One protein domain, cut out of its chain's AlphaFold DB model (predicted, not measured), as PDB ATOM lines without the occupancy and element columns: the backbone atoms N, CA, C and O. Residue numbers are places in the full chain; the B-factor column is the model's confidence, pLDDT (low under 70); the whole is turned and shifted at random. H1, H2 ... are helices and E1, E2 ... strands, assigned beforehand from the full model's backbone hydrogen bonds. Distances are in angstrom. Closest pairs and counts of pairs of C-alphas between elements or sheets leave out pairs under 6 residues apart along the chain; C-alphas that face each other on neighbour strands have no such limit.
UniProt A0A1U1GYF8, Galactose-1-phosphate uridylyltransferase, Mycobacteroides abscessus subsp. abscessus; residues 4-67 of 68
ATOM      1  N   ILE A   4      55.832 -36.185  13.728       96.62
ATOM      2  CA  ILE A   4      55.319 -37.245  12.857       96.62
ATOM      3  C   ILE A   4      53.807 -37.062  12.775       96.62
ATOM      4  O   ILE A   4      53.165 -36.818  13.796       96.62
ATOM      5  N   ALA A   5      53.239 -37.158  11.574       97.69
ATOM      6  CA  ALA A   5      51.799 -37.080  11.372       97.69
ATOM      7  C   ALA A   5      51.296 -38.227  10.496       97.69
ATOM      8  O   ALA A   5      51.990 -38.666   9.578       97.69
ATOM      9  N   SER A   6      50.077 -38.682  10.769       98.12
ATOM     10  CA  SER A   6      49.406 -39.723   9.998       98.12
ATOM     11  C   SER A   6      47.912 -39.450   9.867       98.12
ATOM     12  O   SER A   6      47.269 -38.909  10.767       98.12
ATOM     13  N   TRP A   7      47.358 -39.855   8.726       98.12
ATOM     14  CA  TRP A   7      45.918 -39.965   8.543       98.12
ATOM     15  C   TRP A   7      45.474 -41.369   8.921       98.12
ATOM     16  O   TRP A   7      45.918 -42.348   8.320       98.12
ATOM     17  N   ASN A   8      44.565 -41.452   9.884       97.00
ATOM     18  CA  ASN A   8      43.893 -42.684  10.253       97.00
ATOM     19  C   ASN A   8      42.475 -42.627   9.694       97.00
ATOM     20  O   ASN A   8      41.700 -41.725  10.013       97.00
ATOM     21  N   GLN A   9      42.154 -43.571   8.821       95.69
ATOM     22  CA  GLN A   9      40.888 -43.629   8.101       95.69
ATOM     23  C   GLN A   9      40.376 -45.062   8.047       95.69
ATOM     24  O   GLN A   9      41.139 -46.007   8.248       95.69
ATOM     25  N   ALA A  10      39.088 -45.218   7.742       97.06
ATOM     26  CA  ALA A  10      38.505 -46.531   7.508       97.06
ATOM     27  C   ALA A  10      39.274 -47.284   6.404       97.06
ATOM     28  O   ALA A  10      39.684 -46.656   5.420       97.06
ATOM     29  N   PRO A  11      39.396 -48.619   6.501       94.94
ATOM     30  CA  PRO A  11      39.882 -49.442   5.404       94.94
ATOM     31  C   PRO A  11      39.130 -49.156   4.096       94.94
ATOM     32  O   PRO A  11      37.979 -48.696   4.096       94.94
ATOM     33  N   THR A  12      39.777 -49.427   2.963       95.06
ATOM     34  CA  THR A  12      39.166 -49.217   1.643       95.06
ATOM     35  C   THR A  12      37.929 -50.097   1.461       95.06
ATOM     36  O   THR A  12      37.823 -51.174   2.047       95.06
ATOM     37  N   VAL A  13      36.996 -49.674   0.602       93.44
ATOM     38  CA  VAL A  13      35.771 -50.447   0.310       93.44
ATOM     39  C   VAL A  13      36.065 -51.869  -0.178       93.44
ATOM     40  O   VAL A  13      35.335 -52.796   0.152       93.44
ATOM     41  N   ALA A  14      37.176 -52.057  -0.892       95.94
ATOM     42  CA  ALA A  14      37.604 -53.353  -1.415       95.94
ATOM     43  C   ALA A  14      38.053 -54.341  -0.322       95.94
ATOM     44  O   ALA A  14      38.140 -55.533  -0.588       95.94
ATOM     45  N   SER A  15      38.332 -53.870   0.898       94.88
ATOM     46  CA  SER A  15      38.763 -54.737   2.002       94.88
ATOM     47  C   SER A  15      37.634 -55.589   2.592       94.88
ATOM     48  O   SER A  15      37.915 -56.521   3.339       94.88
ATOM     49  N   GLY A  16      36.367 -55.254   2.313       93.69
ATOM     50  CA  GLY A  16      35.203 -55.923   2.906       93.69
ATOM     51  C   GLY A  16      35.036 -55.701   4.417       93.69
ATOM     52  O   GLY A  16      34.151 -56.302   5.021       93.69
ATOM     53  N   ALA A  17      35.862 -54.856   5.043       93.81
ATOM     54  CA  ALA A  17      35.783 -54.563   6.470       93.81
ATOM     55  C   ALA A  17      34.540 -53.725   6.820       93.81
ATOM     56  O   ALA A  17      34.082 -52.908   6.021       93.81
ATOM     57  N   ILE A  18      34.032 -53.877   8.047       93.94
ATOM     58  CA  ILE A  18      32.968 -53.022   8.592       93.94
ATOM     59  C   ILE A  18      33.540 -51.619   8.837       93.94
ATOM     60  O   ILE A  18      34.540 -51.465   9.544       93.94
ATOM     61  N   ARG A  19      32.908 -50.592   8.255       95.06
ATOM     62  CA  ARG A  19      33.414 -49.203   8.245       95.06
ATOM     63  C   ARG A  19      32.651 -48.249   9.168       95.06
ATOM     64  O   ARG A  19      33.177 -47.184   9.463       95.06
ATOM     65  N   ASP A  20      31.480 -48.636   9.670       95.06
ATOM     66  CA  ASP A  20      30.567 -47.739  10.403       95.06
ATOM     67  C   ASP A  20      31.119 -47.256  11.757       95.06
ATOM     68  O   ASP A  20      30.709 -46.218  12.263       95.06
ATOM     69  N   ASN A  21      32.103 -47.970  12.315       93.75
ATOM     70  CA  ASN A  21      32.767 -47.620  13.575       93.75
ATOM     71  C   ASN A  21      34.095 -46.859  13.382       93.75
ATOM     72  O   ASN A  21      34.891 -46.769  14.316       93.75
ATOM     73  N   TRP A  22      34.364 -46.338  12.181       95.94
ATOM     74  CA  TRP A  22      35.590 -45.601  11.865       95.94
ATOM     75  C   TRP A  22      35.318 -44.115  11.644       95.94
ATOM     76  O   TRP A  22      34.298 -43.723  11.085       95.94
ATOM     77  N   TRP A  23      36.293 -43.284  12.000       95.94
ATOM     78  CA  TRP A  23      36.265 -41.842  11.762       95.94
ATOM     79  C   TRP A  23      37.637 -41.378  11.291       95.94
ATOM     80  O   TRP A  23      38.674 -41.762  11.839       95.94
ATOM     81  N   LEU A  24      37.622 -40.548  10.249       96.81
ATOM     82  CA  LEU A  24      38.827 -39.916   9.738       96.81
ATOM     83  C   LEU A  24      39.388 -38.981  10.807       96.81
ATOM     84  O   LEU A  24      38.686 -38.087  11.278       96.81
ATOM     85  N   HIS A  25      40.659 -39.152  11.145       97.88
ATOM     86  CA  HIS A  25      41.359 -38.209  12.004       97.88
ATOM     87  C   HIS A  25      42.830 -38.082  11.620       97.88
ATOM     88  O   HIS A  25      43.466 -39.025  11.139       97.88
ATOM     89  N   LEU A  26      43.361 -36.884  11.850       98.25
ATOM     90  CA  LEU A  26      44.786 -36.596  11.799       98.25
ATOM     91  C   LEU A  26      45.372 -36.859  13.184       98.25
ATOM     92  O   LEU A  26      44.893 -36.304  14.172       98.25
ATOM     93  N   GLN A  27      46.426 -37.662  13.250       97.62
ATOM     94  CA  GLN A  27      47.202 -37.846  14.467       97.62
ATOM     95  C   GLN A  27      48.564 -37.185  14.298       97.62
ATOM     96  O   GLN A  27      49.243 -37.412  13.299       97.62
ATOM     97  N   VAL A  28      48.954 -36.355  15.267       95.94
ATOM     98  CA  VAL A  28      50.223 -35.620  15.258       95.94
ATOM     99  C   VAL A  28      50.971 -35.911  16.551       95.94
ATOM    100  O   VAL A  28      50.448 -35.693  17.640       95.94
ATOM    101  N   PHE A  29      52.209 -36.376  16.425       93.44
ATOM    102  CA  PHE A  29      53.105 -36.632  17.544       93.44
ATOM    103  C   PHE A  29      54.304 -35.691  17.491       93.44
ATOM    104  O   PHE A  29      55.029 -35.644  16.493       93.44
ATOM    105  N   SER A  30      54.558 -34.985  18.593       91.12
ATOM    106  CA  SER A  30      55.861 -34.359  18.813       91.12
ATOM    107  C   SER A  30      56.904 -35.437  19.092       91.12
ATOM    108  O   SER A  30      56.661 -36.364  19.865       91.12
ATOM    109  N   ILE A  31      58.090 -35.290  18.502       91.94
ATOM    110  CA  ILE A  31      59.252 -36.135  18.818       91.94
ATOM    111  C   ILE A  31      60.193 -35.475  19.835       91.94
ATOM    112  O   ILE A  31      61.298 -35.963  20.072       91.94
ATOM    113  N   GLN A  32      59.796 -34.345  20.423       90.38
ATOM    114  CA  GLN A  32      60.574 -33.661  21.452       90.38
ATOM    115  C   GLN A  32      60.151 -34.109  22.850       90.38
ATOM    116  O   GLN A  32      58.966 -34.218  23.146       90.38
ATOM    117  N   ARG A  33      61.135 -34.320  23.727       88.31
ATOM    118  CA  ARG A  33      60.924 -34.521  25.169       88.31
ATOM    119  C   ARG A  33      60.975 -33.201  25.942       88.31
ATOM    120  O   ARG A  33      60.317 -33.056  26.959       88.31
ATOM    121  N   ALA A  34      61.807 -32.267  25.484       87.12
ATOM    122  CA  ALA A  34      62.004 -30.939  26.062       87.12
ATOM    123  C   ALA A  34      62.616 -30.014  24.988       87.12
ATOM    124  O   ALA A  34      63.045 -30.517  23.941       87.12
ATOM    125  N   PRO A  35      62.738 -28.692  25.223       87.94
ATOM    126  CA  PRO A  35      63.384 -27.791  24.273       87.94
ATOM    127  C   PRO A  35      64.764 -28.308  23.849       87.94
ATOM    128  O   PRO A  35      65.659 -28.501  24.675       87.94
ATOM    129  N   ARG A  36      64.926 -28.546  22.540       87.56
ATOM    130  CA  ARG A  36      66.149 -29.088  21.914       87.56
ATOM    131  C   ARG A  36      66.550 -30.505  22.372       87.56
ATOM    132  O   ARG A  36      67.699 -30.891  22.177       87.56
ATOM    133  N   LYS A  37      65.636 -31.294  22.951       90.69
ATOM    134  CA  LYS A  37      65.855 -32.708  23.313       90.69
ATOM    135  C   LYS A  37      64.815 -33.606  22.650       90.69
ATOM    136  O   LYS A  37      63.618 -33.360  22.783       90.69
ATOM    137  N   LEU A  38      65.266 -34.662  21.978       92.06
ATOM    138  CA  LEU A  38      64.392 -35.650  21.341       92.06
ATOM    139  C   LEU A  38      63.957 -36.745  22.321       92.06
ATOM    140  O   LEU A  38      64.690 -37.090  23.250       92.06
ATOM    141  N   LYS A  39      62.765 -37.297  22.085       91.56
ATOM    142  CA  LYS A  39      62.292 -38.532  22.704       91.56
ATOM    143  C   LYS A  39      62.657 -39.706  21.796       91.56
ATOM    144  O   LYS A  39      62.190 -39.776  20.664       91.56
ATOM    145  N   TYR A  40      63.486 -40.617  22.299       92.19
ATOM    146  CA  TYR A  40      63.848 -41.854  21.606       92.19
ATOM    147  C   TYR A  40      62.966 -42.996  22.104       92.19
ATOM    148  O   TYR A  40      62.789 -43.143  23.311       92.19
ATOM    149  N   LEU A  41      62.432 -43.800  21.184       92.88
ATOM    150  CA  LEU A  41      61.705 -45.020  21.535       92.88
ATOM    151  C   LEU A  41      62.712 -46.073  22.012       92.88
ATOM    152  O   LEU A  41      63.581 -46.490  21.244       92.88
ATOM    153  N   ALA A  42      62.623 -46.465  23.282       93.69
ATOM    154  CA  ALA A  42      63.575 -47.364  23.930       93.69
ATOM    155  C   ALA A  42      62.923 -48.721  24.243       93.69
ATOM    156  O   ALA A  42      61.970 -49.123  23.584       93.69
ATOM    157  N   GLY A  43      63.447 -49.466  25.223       96.62
ATOM    158  CA  GLY A  43      62.952 -50.808  25.551       96.62
ATOM    159  C   GLY A  43      61.484 -50.845  25.990       96.62
ATOM    160  O   GLY A  43      60.773 -51.781  25.627       96.62
ATOM    161  N   SER A  44      61.011 -49.821  26.704       95.31
ATOM    162  CA  SER A  44      59.598 -49.666  27.076       95.31
ATOM    163  C   SER A  44      58.697 -49.629  25.845       95.31
ATOM    164  O   SER A  44      57.812 -50.470  25.708       95.31
ATOM    165  N   GLU A  45      58.955 -48.711  24.918       95.44
ATOM    166  CA  GLU A  45      58.105 -48.487  23.753       95.44
ATOM    167  C   GLU A  45      58.317 -49.562  22.682       95.44
ATOM    168  O   GLU A  45      57.360 -50.174  22.217       95.44
ATOM    169  N   SER A  46      59.571 -49.810  22.305       95.62
ATOM    170  CA  SER A  46      59.930 -50.682  21.180       95.62
ATOM    171  C   SER A  46      59.897 -52.163  21.546       95.62
ATOM    172  O   SER A  46      59.627 -52.999  20.690       95.62
ATOM    173  N   GLY A  47      60.210 -52.501  22.800       96.88
ATOM    174  CA  GLY A  47      60.251 -53.884  23.269       96.88
ATOM    175  C   GLY A  47      58.938 -54.328  23.901       96.88
ATOM    176  O   GLY A  47      58.453 -55.411  23.595       96.88
ATOM    177  N   MET A  48      58.368 -53.500  24.780       97.06
ATOM    178  CA  MET A  48      57.207 -53.876  25.601       97.06
ATOM    179  C   MET A  48      55.888 -53.243  25.140       97.06
ATOM    180  O   MET A  48      54.840 -53.577  25.687       97.06
ATOM    181  N   GLY A  49      55.909 -52.317  24.174       95.00
ATOM    182  CA  GLY A  49      54.715 -51.572  23.763       95.00
ATOM    183  C   GLY A  49      54.157 -50.646  24.852       95.00
ATOM    184  O   GLY A  49      52.989 -50.265  24.802       95.00
ATOM    185  N   ALA A  50      54.969 -50.292  25.851       96.06
ATOM    186  CA  ALA A  50      54.597 -49.423  26.959       96.06
ATOM    187  C   ALA A  50      55.055 -47.983  26.688       96.06
ATOM    188  O   ALA A  50      56.244 -47.725  26.509       96.06
ATOM    189  N   PHE A  51      54.118 -47.033  26.693       92.31
ATOM    190  CA  PHE A  51      54.387 -45.626  26.384       92.31
ATOM    191  C   PHE A  51      54.341 -44.774  27.651       92.31
ATOM    192  O   PHE A  51      53.316 -44.716  28.327       92.31
ATOM    193  N   ILE A  52      55.445 -44.089  27.960       91.31
ATOM    194  CA  ILE A  52      55.596 -43.296  29.190       91.31
ATOM    195  C   ILE A  52      55.695 -41.809  28.842       91.31
ATOM    196  O   ILE A  52      56.372 -41.440  27.881       91.31
ATOM    197  N   SER A  53      55.034 -40.946  29.611       89.88
ATOM    198  CA  SER A  53      55.087 -39.486  29.475       89.88
ATOM    199  C   SER A  53      55.435 -38.844  30.817       89.88
ATOM    200  O   SER A  53      54.919 -39.271  31.844       89.88
ATOM    201  N   ASP A  54      56.280 -37.809  30.799       90.19
ATOM    202  CA  ASP A  54      56.640 -37.016  31.990       90.19
ATOM    203  C   ASP A  54      55.621 -35.890  32.286       90.19
ATOM    204  O   ASP A  54      55.789 -35.120  33.226       90.19
ATOM    205  N   THR A  55      54.584 -35.764  31.458       91.31
ATOM    206  CA  THR A  55      53.524 -34.746  31.544       91.31
ATOM    207  C   THR A  55      52.158 -35.392  31.341       91.31
ATOM    208  O   THR A  55      52.069 -36.489  30.768       91.31
ATOM    209  N   THR A  56      51.097 -34.719  31.785       95.25
ATOM    210  CA  THR A  56      49.723 -35.165  31.549       95.25
ATOM    211  C   THR A  56      49.148 -34.548  30.269       95.25
ATOM    212  O   THR A  56      49.536 -33.442  29.878       95.25
ATOM    213  N   PRO A  57      48.197 -35.223  29.600       94.88
ATOM    214  CA  PRO A  57      47.530 -34.666  28.424       94.88
ATOM    215  C   PRO A  57      46.875 -33.299  28.680       94.88
ATOM    216  O   PRO A  57      46.885 -32.441  27.802       94.88
ATOM    217  N   GLU A  58      46.335 -33.075  29.880       97.56
ATOM    218  CA  GLU A  58      45.648 -31.836  30.261       97.56
ATOM    219  C   GLU A  58      46.613 -30.651  30.326       97.56
ATOM    220  O   GLU A  58      46.280 -29.568  29.842       97.56
ATOM    221  N   GLN A  59      47.810 -30.869  30.881       95.69
ATOM    222  CA  GLN A  59      48.861 -29.855  30.949       95.69
ATOM    223  C   GLN A  59      49.320 -29.464  29.544       95.69
ATOM    224  O   GLN A  59      49.277 -28.287  29.193       95.69
ATOM    225  N   VAL A  60      49.649 -30.450  28.702       93.00
ATOM    226  CA  VAL A  60      50.075 -30.198  27.314       93.00
ATOM    227  C   VAL A  60      48.981 -29.492  26.514       93.00
ATOM    228  O   VAL A  60      49.264 -28.576  25.746       93.00
ATOM    229  N   ALA A  61      47.715 -29.880  26.690       95.56
ATOM    230  CA  ALA A  61      46.604 -29.236  26.000       95.56
ATOM    231  C   ALA A  61      46.417 -27.768  26.419       95.56
ATOM    232  O   ALA A  61      46.019 -26.956  25.585       95.56
ATOM    233  N   ALA A  62      46.671 -27.423  27.686       96.75
ATOM    234  CA  ALA A  62      46.658 -26.036  28.148       96.75
ATOM    235  C   ALA A  62      47.816 -25.238  27.532       96.75
ATOM    236  O   ALA A  62      47.562 -24.229  26.882       96.75
ATOM    237  N   GLU A  63      49.045 -25.755  27.615       92.31
ATOM    238  CA  GLU A  63      50.232 -25.119  27.026       92.31
ATOM    239  C   GLU A  63      50.071 -24.857  25.521       92.31
ATOM    240  O   GLU A  63      50.434 -23.791  25.033       92.31
ATOM    241  N   LEU A  64      49.495 -25.809  24.774       92.25
ATOM    242  CA  LEU A  64      49.244 -25.650  23.338       92.25
ATOM    243  C   LEU A  64      48.208 -24.565  23.025       92.25
ATOM    244  O   LEU A  64      48.321 -23.925  21.985       92.25
ATOM    245  N   ARG A  65      47.204 -24.361  23.887       96.31
ATOM    246  CA  ARG A  65      46.200 -23.301  23.699       96.31
ATOM    247  C   ARG A  65      46.762 -21.911  23.973       96.31
ATOM    248  O   ARG A  65      46.308 -20.973  23.338       96.31
ATOM    249  N   ASP A  66      47.740 -21.789  24.864       96.19
ATOM    250  CA  ASP A  66      48.333 -20.495  25.229       96.19
ATOM    251  C   ASP A  66      49.290 -19.940  24.158       96.19
ATOM    252  O   ASP A  66      49.652 -18.764  24.194       96.19
ATOM    253  N   VAL A  67      49.727 -20.780  23.214       90.50
ATOM    254  CA  VAL A  67      50.688 -20.417  22.154       90.50
ATOM    255  C   VAL A  67      50.068 -20.331  20.754       90.50
ATOM    256  O   VAL A  67      50.803 -20.142  19.781       90.50
TER     257      VAL A  67
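Overview. This is residues 4 to 67 of the 68 residues of the protein "Galactose-1-phosphate uridylyltransferase" of Mycobacteroides abscessus subsp. abscessus (UniProt A0A1U1GYF8). A long two-stranded hairpin of E1 and E2, with a wide unnamed loop at its far end, makes the long arm of an open model with no packed core. At the other end E2 runs on into the short strand E3, after which the backbone makes a loop out to the small helix H1 and back, and then comes helix H2, near the end of the printed part, which stands free on the other side of the hairpin from H1. The printed part has 64 residues, with three named strands and then two named helices in the order E1, E2, E3, H1, H2; E1 and E2 form an antiparallel sheet of two. The class is mixed, helices and strands, with under half of the residues, 30 of 64, in named elements. The whole is only just extended, close to loose, with a radius of gyration of the C-alphas of 16.2 A, and it is flat, spanning 44 by 34 by 18 A.

Along the chain. E1 holds residues 4 to 8, 12.9 A from first to last C-alpha, and begins at C-alpha 4 at (55.319, -37.245, 12.857). Residues 9 to 24 hold no named element. E2 holds residues 25 to 30, is 16.5 A long and is the longest strand by residues. E3 is short, residues 32 to 34, 5.5 A. H1 holds residues 43 to 48, 6.5 A, and begins at C-alpha 43 at (62.952, -50.808, 25.551). H2, residues 57 to 66, is 14.5 A long and ends at C-alpha 66 at (48.333, -20.495, 25.229).

Arrangement. E1 and E2 are a hairpin, antiparallel at 163 degrees between their directions. C-alphas 5 and 28, which face each other, are 4.4 A apart. N 4 and O 29 are within hydrogen-bond range at 2.9 A, as are N 27 and O 6 at 2.9 A. E2 runs on into E3 across a break of 1 residue, at 46 degrees, and the two meet only through their link. E3 pairs with no named strand, but its residues 32 to 34 pair antiparallel with residues 37 to 38. H1 is apart from E1, E2 and E3. H2 is apart from H1 and from the three strands. In H1 and H2 every O i to N i+4 pair is within hydrogen-bond range.

Size, cuts and confidence. The two C-alphas farthest apart are those of Gly 16 and Pro 35, at 45.2 A. Residues 12 to 17 stand free, and so do residues 56 to 67, of which 57 to 66 belong to H2. The link from E1 to E2 is long, with 16 residues. The printed part has no cut. The mean pLDDT of the printed part is 94.2, and no printed residue is under 70.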